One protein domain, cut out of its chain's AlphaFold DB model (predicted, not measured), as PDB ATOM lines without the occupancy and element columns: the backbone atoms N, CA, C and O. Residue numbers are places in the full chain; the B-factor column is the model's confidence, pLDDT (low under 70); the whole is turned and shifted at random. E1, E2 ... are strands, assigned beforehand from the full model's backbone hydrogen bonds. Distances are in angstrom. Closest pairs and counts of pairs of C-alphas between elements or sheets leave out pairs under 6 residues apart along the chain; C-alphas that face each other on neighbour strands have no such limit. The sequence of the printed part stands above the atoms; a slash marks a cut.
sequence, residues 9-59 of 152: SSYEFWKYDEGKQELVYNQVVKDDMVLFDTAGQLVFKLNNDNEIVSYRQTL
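AT A GLANCE: This is residues 9 to 59 of the 152 residues of the protein "YycI domain-containing protein" of Listeria aquatica FSL S10-1188 (UniProt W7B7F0). A narrow, twisted wall of five antiparallel strands, longer than wide, is built along the long strand E2, with E1 and E4 beside its first part, E5 beyond E4, and the short E3 folding back along its last residues. The printed part has 51 residues with no named helix and five named strands, E1 to E5 in chain order, in one branched sheet; the class is all strand. It is compact, with a radius of gyration of the C-alphas of 11.0 A, yet its outline is a rod spanning 36 by 16 by 16 A.

IN THESE COORDINATES: E1, residues 11 to 17, begins at C-alpha 11 (151.049, 230.161, 189.425) and is 16.6 A long. E2, residues 22 to 29, measures 22.3 A and ends at C-alpha 29 (151.811, 221.391, 187.271). E3 is residues 32 to 34, 6.8 A. E4, residues 41 to 46, is 16.1 A long. E5, residues 52 to 57, is 14.0 A long and ends at C-alpha 57 (147.830, 235.560, 181.561).

HOW THE PARTS SIT: E1, E2 and E3 form a meander, each strand the antiparallel neighbour of the one before. The hairpin E1 and E2, at 151 degrees, has N 14 and O 24 within hydrogen-bond range at 2.8 A. In the hairpin E2 and E3, at 120 degrees, N 29 and O 32 are 2.8 A apart. E2 pairs with E4 over its residues 22 to 26, antiparallel at 163 degrees, with N 25 and O 42 at 2.8 A. E5 lies on the other side of E4 from E2; E4 and E5 are a hairpin at 163 degrees, with N 43 and O 56 at 2.9 A. E3 and E5 are apart.

THE WHOLE: The C-alphas farthest apart, Lys 30 and Asn 48, are 35.7 A from each other. The sheet is only just strongly twisted, its C-alphas up to 4.5 A off the best plane. The link from E3 to E4 is short, the others are tight. The printed part has no cut, and no printed residue is under 70 in pLDDT.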
ATOM      1  N   SER A   9     146.077 231.100 191.952       94.31
ATOM      2  CA  SER A   9     146.774 230.116 192.797       94.31
ATOM      3  C   SER A   9     147.489 228.997 192.031       94.31
ATOM      4  O   SER A   9     148.260 228.251 192.617       94.31
ATOM      5  N   SER A  10     147.251 228.861 190.721       95.12
ATOM      6  CA  SER A  10     147.957 227.897 189.868       95.12
ATOM      7  C   SER A  10     149.323 228.397 189.392       95.12
ATOM      8  O   SER A  10     149.945 227.719 188.580       95.12
ATOM      9  N   TYR A  11     149.778 229.572 189.836       97.31
ATOM     10  CA  TYR A  11     151.049 230.161 189.425       97.31
ATOM     11  C   TYR A  11     151.910 230.511 190.633       97.31
ATOM     12  O   TYR A  11     151.419 231.048 191.623       97.31
ATOM     13  N   GLU A  12     153.214 230.300 190.499       97.06
ATOM     14  CA  GLU A  12     154.207 230.666 191.501       97.06
ATOM     15  C   GLU A  12     155.187 231.699 190.950       97.06
ATOM     16  O   GLU A  12     155.483 231.734 189.751       97.06
ATOM     17  N   PHE A  13     155.674 232.573 191.833       96.25
ATOM     18  CA  PHE A  13     156.609 233.628 191.463       96.25
ATOM     19  C   PHE A  13     157.917 233.021 190.961       96.25
ATOM     20  O   PHE A  13     158.544 232.223 191.653       96.25
ATOM     21  N   TRP A  14     158.335 233.436 189.768       95.44
ATOM     22  CA  TRP A  14     159.596 233.018 189.176       95.44
ATOM     23  C   TRP A  14     160.664 234.092 189.345       95.44
ATOM     24  O   TRP A  14     161.704 233.842 189.946       95.44
ATOM     25  N   LYS A  15     160.420 235.297 188.816       94.31
ATOM     26  CA  LYS A  15     161.416 236.373 188.847       94.31
ATOM     27  C   LYS A  15     160.818 237.760 188.669       94.31
ATOM     28  O   LYS A  15     159.724 237.922 188.126       94.31
ATOM     29  N   TYR A  16     161.616 238.759 189.026       95.38
ATOM     30  CA  TYR A  16     161.443 240.135 188.584       95.38
ATOM     31  C   TYR A  16     162.384 240.415 187.402       95.38
ATOM     32  O   TYR A  16     163.595 240.246 187.513       95.38
ATOM     33  N   ASP A  17     161.828 240.794 186.252       93.81
ATOM     34  CA  ASP A  17     162.588 241.248 185.085       93.81
ATOM     35  C   ASP A  17     162.744 242.774 185.165       93.81
ATOM     36  O   ASP A  17     161.884 243.524 184.698       93.81
ATOM     37  N   GLU A  18     163.833 243.229 185.796       91.94
ATOM     38  CA  GLU A  18     164.127 244.656 186.014       91.94
ATOM     39  C   GLU A  18     164.125 245.464 184.712       91.94
ATOM     40  O   GLU A  18     163.600 246.576 184.671       91.94
ATOM     41  N   GLY A  19     164.661 244.894 183.628       92.81
ATOM     42  CA  GLY A  19     164.751 245.568 182.332       92.81
ATOM     43  C   GLY A  19     163.390 245.819 181.680       92.81
ATOM     44  O   GLY A  19     163.272 246.706 180.834       92.81
ATOM     45  N   LYS A  20     162.364 245.055 182.069       95.69
ATOM     46  CA  LYS A  20     160.987 245.201 181.576       95.69
ATOM     47  C   LYS A  20     160.017 245.742 182.619       95.69
ATOM     48  O   LYS A  20     158.875 246.019 182.267       95.69
ATOM     49  N   GLN A  21     160.456 245.872 183.871       97.06
ATOM     50  CA  GLN A  21     159.602 246.146 185.025       97.06
ATOM     51  C   GLN A  21     158.425 245.156 185.115       97.06
ATOM     52  O   GLN A  21     157.263 245.539 185.265       97.06
ATOM     53  N   GLU A  22     158.726 243.860 184.988       98.12
ATOM     54  CA  GLU A  22     157.724 242.788 184.958       98.12
ATOM     55  C   GLU A  22     157.939 241.767 186.081       98.12
ATOM     56  O   GLU A  22     159.037 241.239 186.249       98.12
ATOM     57  N   LEU A  23     156.875 241.427 186.814       98.00
ATOM     58  CA  LEU A  23     156.865 240.264 187.706       98.00
ATOM     59  C   LEU A  23     156.370 239.053 186.918       98.00
ATOM     60  O   LEU A  23     155.244 239.054 186.416       98.00
ATOM     61  N   VAL A  24     157.202 238.023 186.822       97.44
ATOM     62  CA  VAL A  24     156.920 236.805 186.063       97.44
ATOM     63  C   VAL A  24     156.581 235.678 187.025       97.44
ATOM     64  O   VAL A  24     157.361 235.369 187.924       97.44
ATOM     65  N   TYR A  25     155.434 235.048 186.798       98.00
ATOM     66  CA  TYR A  25     154.972 233.858 187.497       98.00
ATOM     67  C   TYR A  25     154.783 232.723 186.492       98.00
ATOM     68  O   TYR A  25     154.240 232.937 185.403       98.00
ATOM     69  N   ASN A  26     155.201 231.517 186.866       98.00
ATOM     70  CA  ASN A  26     155.065 230.315 186.048       98.00
ATOM     71  C   ASN A  26     153.958 229.424 186.610       98.00
ATOM     72  O   ASN A  26     153.798 229.311 187.825       98.00
ATOM     73  N   GLN A  27     153.189 228.791 185.727       97.69
ATOM     74  CA  GLN A  27     152.150 227.850 186.116       97.69
ATOM     75  C   GLN A  27     152.771 226.608 186.761       97.69
ATOM     76  O   GLN A  27     153.750 226.061 186.250       97.69
ATOM     77  N   VAL A  28     152.171 226.146 187.853       96.25
ATOM     78  CA  VAL A  28     152.542 224.919 188.556       96.25
ATOM     79  C   VAL A  28     151.718 223.753 188.023       96.25
ATOM     80  O   VAL A  28     150.488 223.814 187.932       96.25
ATOM     81  N   VAL A  29     152.400 222.667 187.673       91.75
ATOM     82  CA  VAL A  29     151.811 221.391 187.271       91.75
ATOM     83  C   VAL A  29     152.423 220.317 188.156       91.75
ATOM     84  O   VAL A  29     153.633 220.153 188.167       91.75
ATOM     85  N   LYS A  30     151.585 219.563 188.881       88.38
ATOM     86  CA  LYS A  30     152.038 218.502 189.803       88.38
ATOM     87  C   LYS A  30     153.124 218.976 190.776       88.38
ATOM     88  O   LYS A  30     154.136 218.304 190.935       88.38
ATOM     89  N   ASP A  31     152.872 220.119 191.401       91.50
ATOM     90  CA  ASP A  31     153.732 220.735 192.418       91.50
ATOM     91  C   ASP A  31     155.018 221.393 191.884       91.50
ATOM     92  O   ASP A  31     155.716 222.040 192.655       91.50
ATOM     93  N   ASP A  32     155.292 221.321 190.574       94.88
ATOM     94  CA  ASP A  32     156.488 221.906 189.966       94.88
ATOM     95  C   ASP A  32     156.153 222.943 188.879       94.88
ATOM     96  O   ASP A  32     155.192 222.803 188.114       94.88
ATOM     97  N   MET A  33     156.962 223.999 188.771       96.69
ATOM     98  CA  MET A  33     156.781 225.047 187.760       96.69
ATOM     99  C   MET A  33     157.044 224.535 186.338       96.69
ATOM    100  O   MET A  33     158.005 223.804 186.090       96.69
ATOM    101  N   VAL A  34     156.273 225.027 185.367       95.44
ATOM    102  CA  VAL A  34     156.630 224.954 183.944       95.44
ATOM    103  C   VAL A  34     157.544 226.129 183.601       95.44
ATOM    104  O   VAL A  34     157.137 227.289 183.610       95.44
ATOM    105  N   LEU A  35     158.810 225.832 183.332       94.81
ATOM    106  CA  LEU A  35     159.861 226.819 183.127       94.81
ATOM    107  C   LEU A  35     159.978 227.206 181.650       94.81
ATOM    108  O   LEU A  35     159.802 226.382 180.758       94.81
ATOM    109  N   PHE A  36     160.336 228.468 181.400       91.44
ATOM    110  CA  PHE A  36     160.646 229.016 180.068       91.44
ATOM    111  C   PHE A  36     159.546 228.852 179.001       91.44
ATOM    112  O   PHE A  36     159.837 228.972 177.812       91.44
ATOM    113  N   ASP A  37     158.292 228.651 179.410       91.38
ATOM    114  CA  ASP A  37     157.152 228.508 178.507       91.38
ATOM    115  C   ASP A  37     156.137 229.639 178.705       91.38
ATOM    116  O   ASP A  37     155.485 229.766 179.740       91.38
ATOM    117  N   THR A  38     155.967 230.463 177.674       91.88
ATOM    118  CA  THR A  38     155.014 231.578 177.706       91.88
ATOM    119  C   THR A  38     153.548 231.149 177.649       91.88
ATOM    120  O   THR A  38     152.688 232.007 177.851       91.88
ATOM    121  N   ALA A  39     153.237 229.876 177.374       92.06
ATOM    122  CA  ALA A  39     151.876 229.336 177.345       92.06
ATOM    123  C   ALA A  39     151.301 229.036 178.747       92.06
ATOM    124  O   ALA A  39     150.086 228.879 178.884       92.06
ATOM    125  N   GLY A  40     152.141 229.036 179.787       94.31
ATOM    126  CA  GLY A  40     151.749 228.848 181.187       94.31
ATOM    127  C   GLY A  40     152.293 229.940 182.099       94.31
ATOM    128  O   GLY A  40     152.979 229.637 183.070       94.31
ATOM    129  N   GLN A  41     152.032 231.212 181.790       97.06
ATOM    130  CA  GLN A  41     152.581 232.346 182.534       97.06
ATOM    131  C   GLN A  41     151.534 233.368 182.951       97.06
ATOM    132  O   GLN A  41     150.598 233.688 182.219       97.06
ATOM    133  N   LEU A  42     151.778 233.969 184.108       98.00
ATOM    134  CA  LEU A  42     151.135 235.197 184.542       98.00
ATOM    135  C   LEU A  42     152.215 236.267 184.692       98.00
ATOM    136  O   LEU A  42     153.175 236.100 185.441       98.00
ATOM    137  N   VAL A  43     152.072 237.364 183.955       98.25
ATOM    138  CA  VAL A  43     153.043 238.459 183.940       98.25
ATOM    139  C   VAL A  43     152.347 239.743 184.342       98.25
ATOM    140  O   VAL A  43     151.454 240.200 183.629       98.25
ATOM    141  N   PHE A  44     152.767 240.332 185.457       98.06
ATOM    142  CA  PHE A  44     152.323 241.656 185.884       98.06
ATOM    143  C   PHE A  44     153.296 242.716 185.379       98.06
ATOM    144  O   PHE A  44     154.505 242.563 185.537       98.06
ATOM    145  N   LYS A  45     152.768 243.799 184.806       98.19
ATOM    146  CA  LYS A  45     153.551 244.977 184.416       98.19
ATOM    147  C   LYS A  45     153.485 246.030 185.504       98.19
ATOM    148  O   LYS A  45     152.389 246.343 185.977       98.19
ATOM    149  N   LEU A  46     154.640 246.593 185.837       98.00
ATOM    150  CA  LEU A  46     154.777 247.672 186.803       98.00
ATOM    151  C   LEU A  46     154.970 249.022 186.097       98.00
ATOM    152  O   LEU A  46     155.476 249.080 184.975       98.00
ATOM    153  N   ASN A  47     154.556 250.109 186.748       96.75
ATOM    154  CA  ASN A  47     154.956 251.467 186.374       96.75
ATOM    155  C   ASN A  47     156.288 251.864 187.050       96.75
ATOM    156  O   ASN A  47     156.912 251.074 187.760       96.75
ATOM    157  N   ASN A  48     156.716 253.115 186.853       95.94
ATOM    158  CA  ASN A  48     157.942 253.656 187.454       95.94
ATOM    159  C   ASN A  48     157.910 253.722 188.990       95.94
ATOM    160  O   ASN A  48     158.970 253.760 189.609       95.94
ATOM    161  N   ASP A  49     156.720 253.700 189.588       96.69
ATOM    162  CA  ASP A  49     156.510 253.713 191.036       96.69
ATOM    163  C   ASP A  49     156.399 252.287 191.619       96.69
ATOM    164  O   ASP A  49     156.093 252.107 192.796       96.69
ATOM    165  N   ASN A  50     156.705 251.259 190.813       94.25
ATOM    166  CA  ASN A  50     156.594 249.832 191.136       94.25
ATOM    167  C   ASN A  50     155.164 249.357 191.447       94.25
ATOM    168  O   ASN A  50     154.968 248.352 192.132       94.25
ATOM    169  N   GLU A  51     154.155 250.041 190.917       96.56
ATOM    170  CA  GLU A  51     152.753 249.658 191.064       96.56
ATOM    171  C   GLU A  51     152.302 248.799 189.880       96.56
ATOM    172  O   GLU A  51     152.629 249.085 188.726       96.56
ATOM    173  N   ILE A  52     151.509 247.758 190.149       96.19
ATOM    174  CA  ILE A  52     150.925 246.908 189.105       96.19
ATOM    175  C   ILE A  52     149.888 247.714 188.316       96.19
ATOM    176  O   ILE A  52     148.877 248.139 188.867       96.19
ATOM    177  N   VAL A  53     150.103 247.858 187.007       97.00
ATOM    178  CA  VAL A  53     149.195 248.599 186.109       97.00
ATOM    179  C   VAL A  53     148.427 247.709 185.139       97.00
ATOM    180  O   VAL A  53     147.395 248.107 184.607       97.00
ATOM    181  N   SER A  54     148.927 246.503 184.869       96.81
ATOM    182  CA  SER A  54     148.244 245.514 184.031       96.81
ATOM    183  C   SER A  54     148.842 244.128 184.235       96.81
ATOM    184  O   SER A  54     149.917 243.984 184.820       96.81
ATOM    185  N   TYR A  55     148.169 243.105 183.714       97.19
ATOM    186  CA  TYR A  55     148.724 241.762 183.630       97.19
ATOM    187  C   TYR A  55     148.364 241.089 182.306       97.19
ATOM    188  O   TYR A  55     147.373 241.429 181.658       97.19
ATOM    189  N   ARG A  56     149.175 240.108 181.912       97.31
ATOM    190  CA  ARG A  56     148.869 239.146 180.852       97.31
ATOM    191  C   ARG A  56     148.913 237.751 181.449       97.31
ATOM    192  O   ARG A  56     149.847 237.426 182.173       97.31
ATOM    193  N   GLN A  57     147.935 236.931 181.092       97.56
ATOM    194  CA  GLN A  57     147.830 235.560 181.561       97.56
ATOM    195  C   GLN A  57     147.700 234.591 180.386       97.56
ATOM    196  O   GLN A  57     146.937 234.833 179.451       97.56
ATOM    197  N   THR A  58     148.416 233.480 180.468       96.62
ATOM    198  CA  THR A  58     148.255 232.277 179.653       96.62
ATOM    199  C   THR A  58     148.141 231.081 180.588       96.62
ATOM    200  O   THR A  58     148.735 231.066 181.668       96.62
ATOM    201  N   LEU A  59     147.315 230.109 180.220       94.31
ATOM    202  CA  LEU A  59     147.009 228.955 181.055       94.31
ATOM    203  C   LEU A  59     147.138 227.699 180.204       94.31
ATOM    204  O   LEU A  59     146.397 227.530 179.231       94.31
TER     205      LEU A  59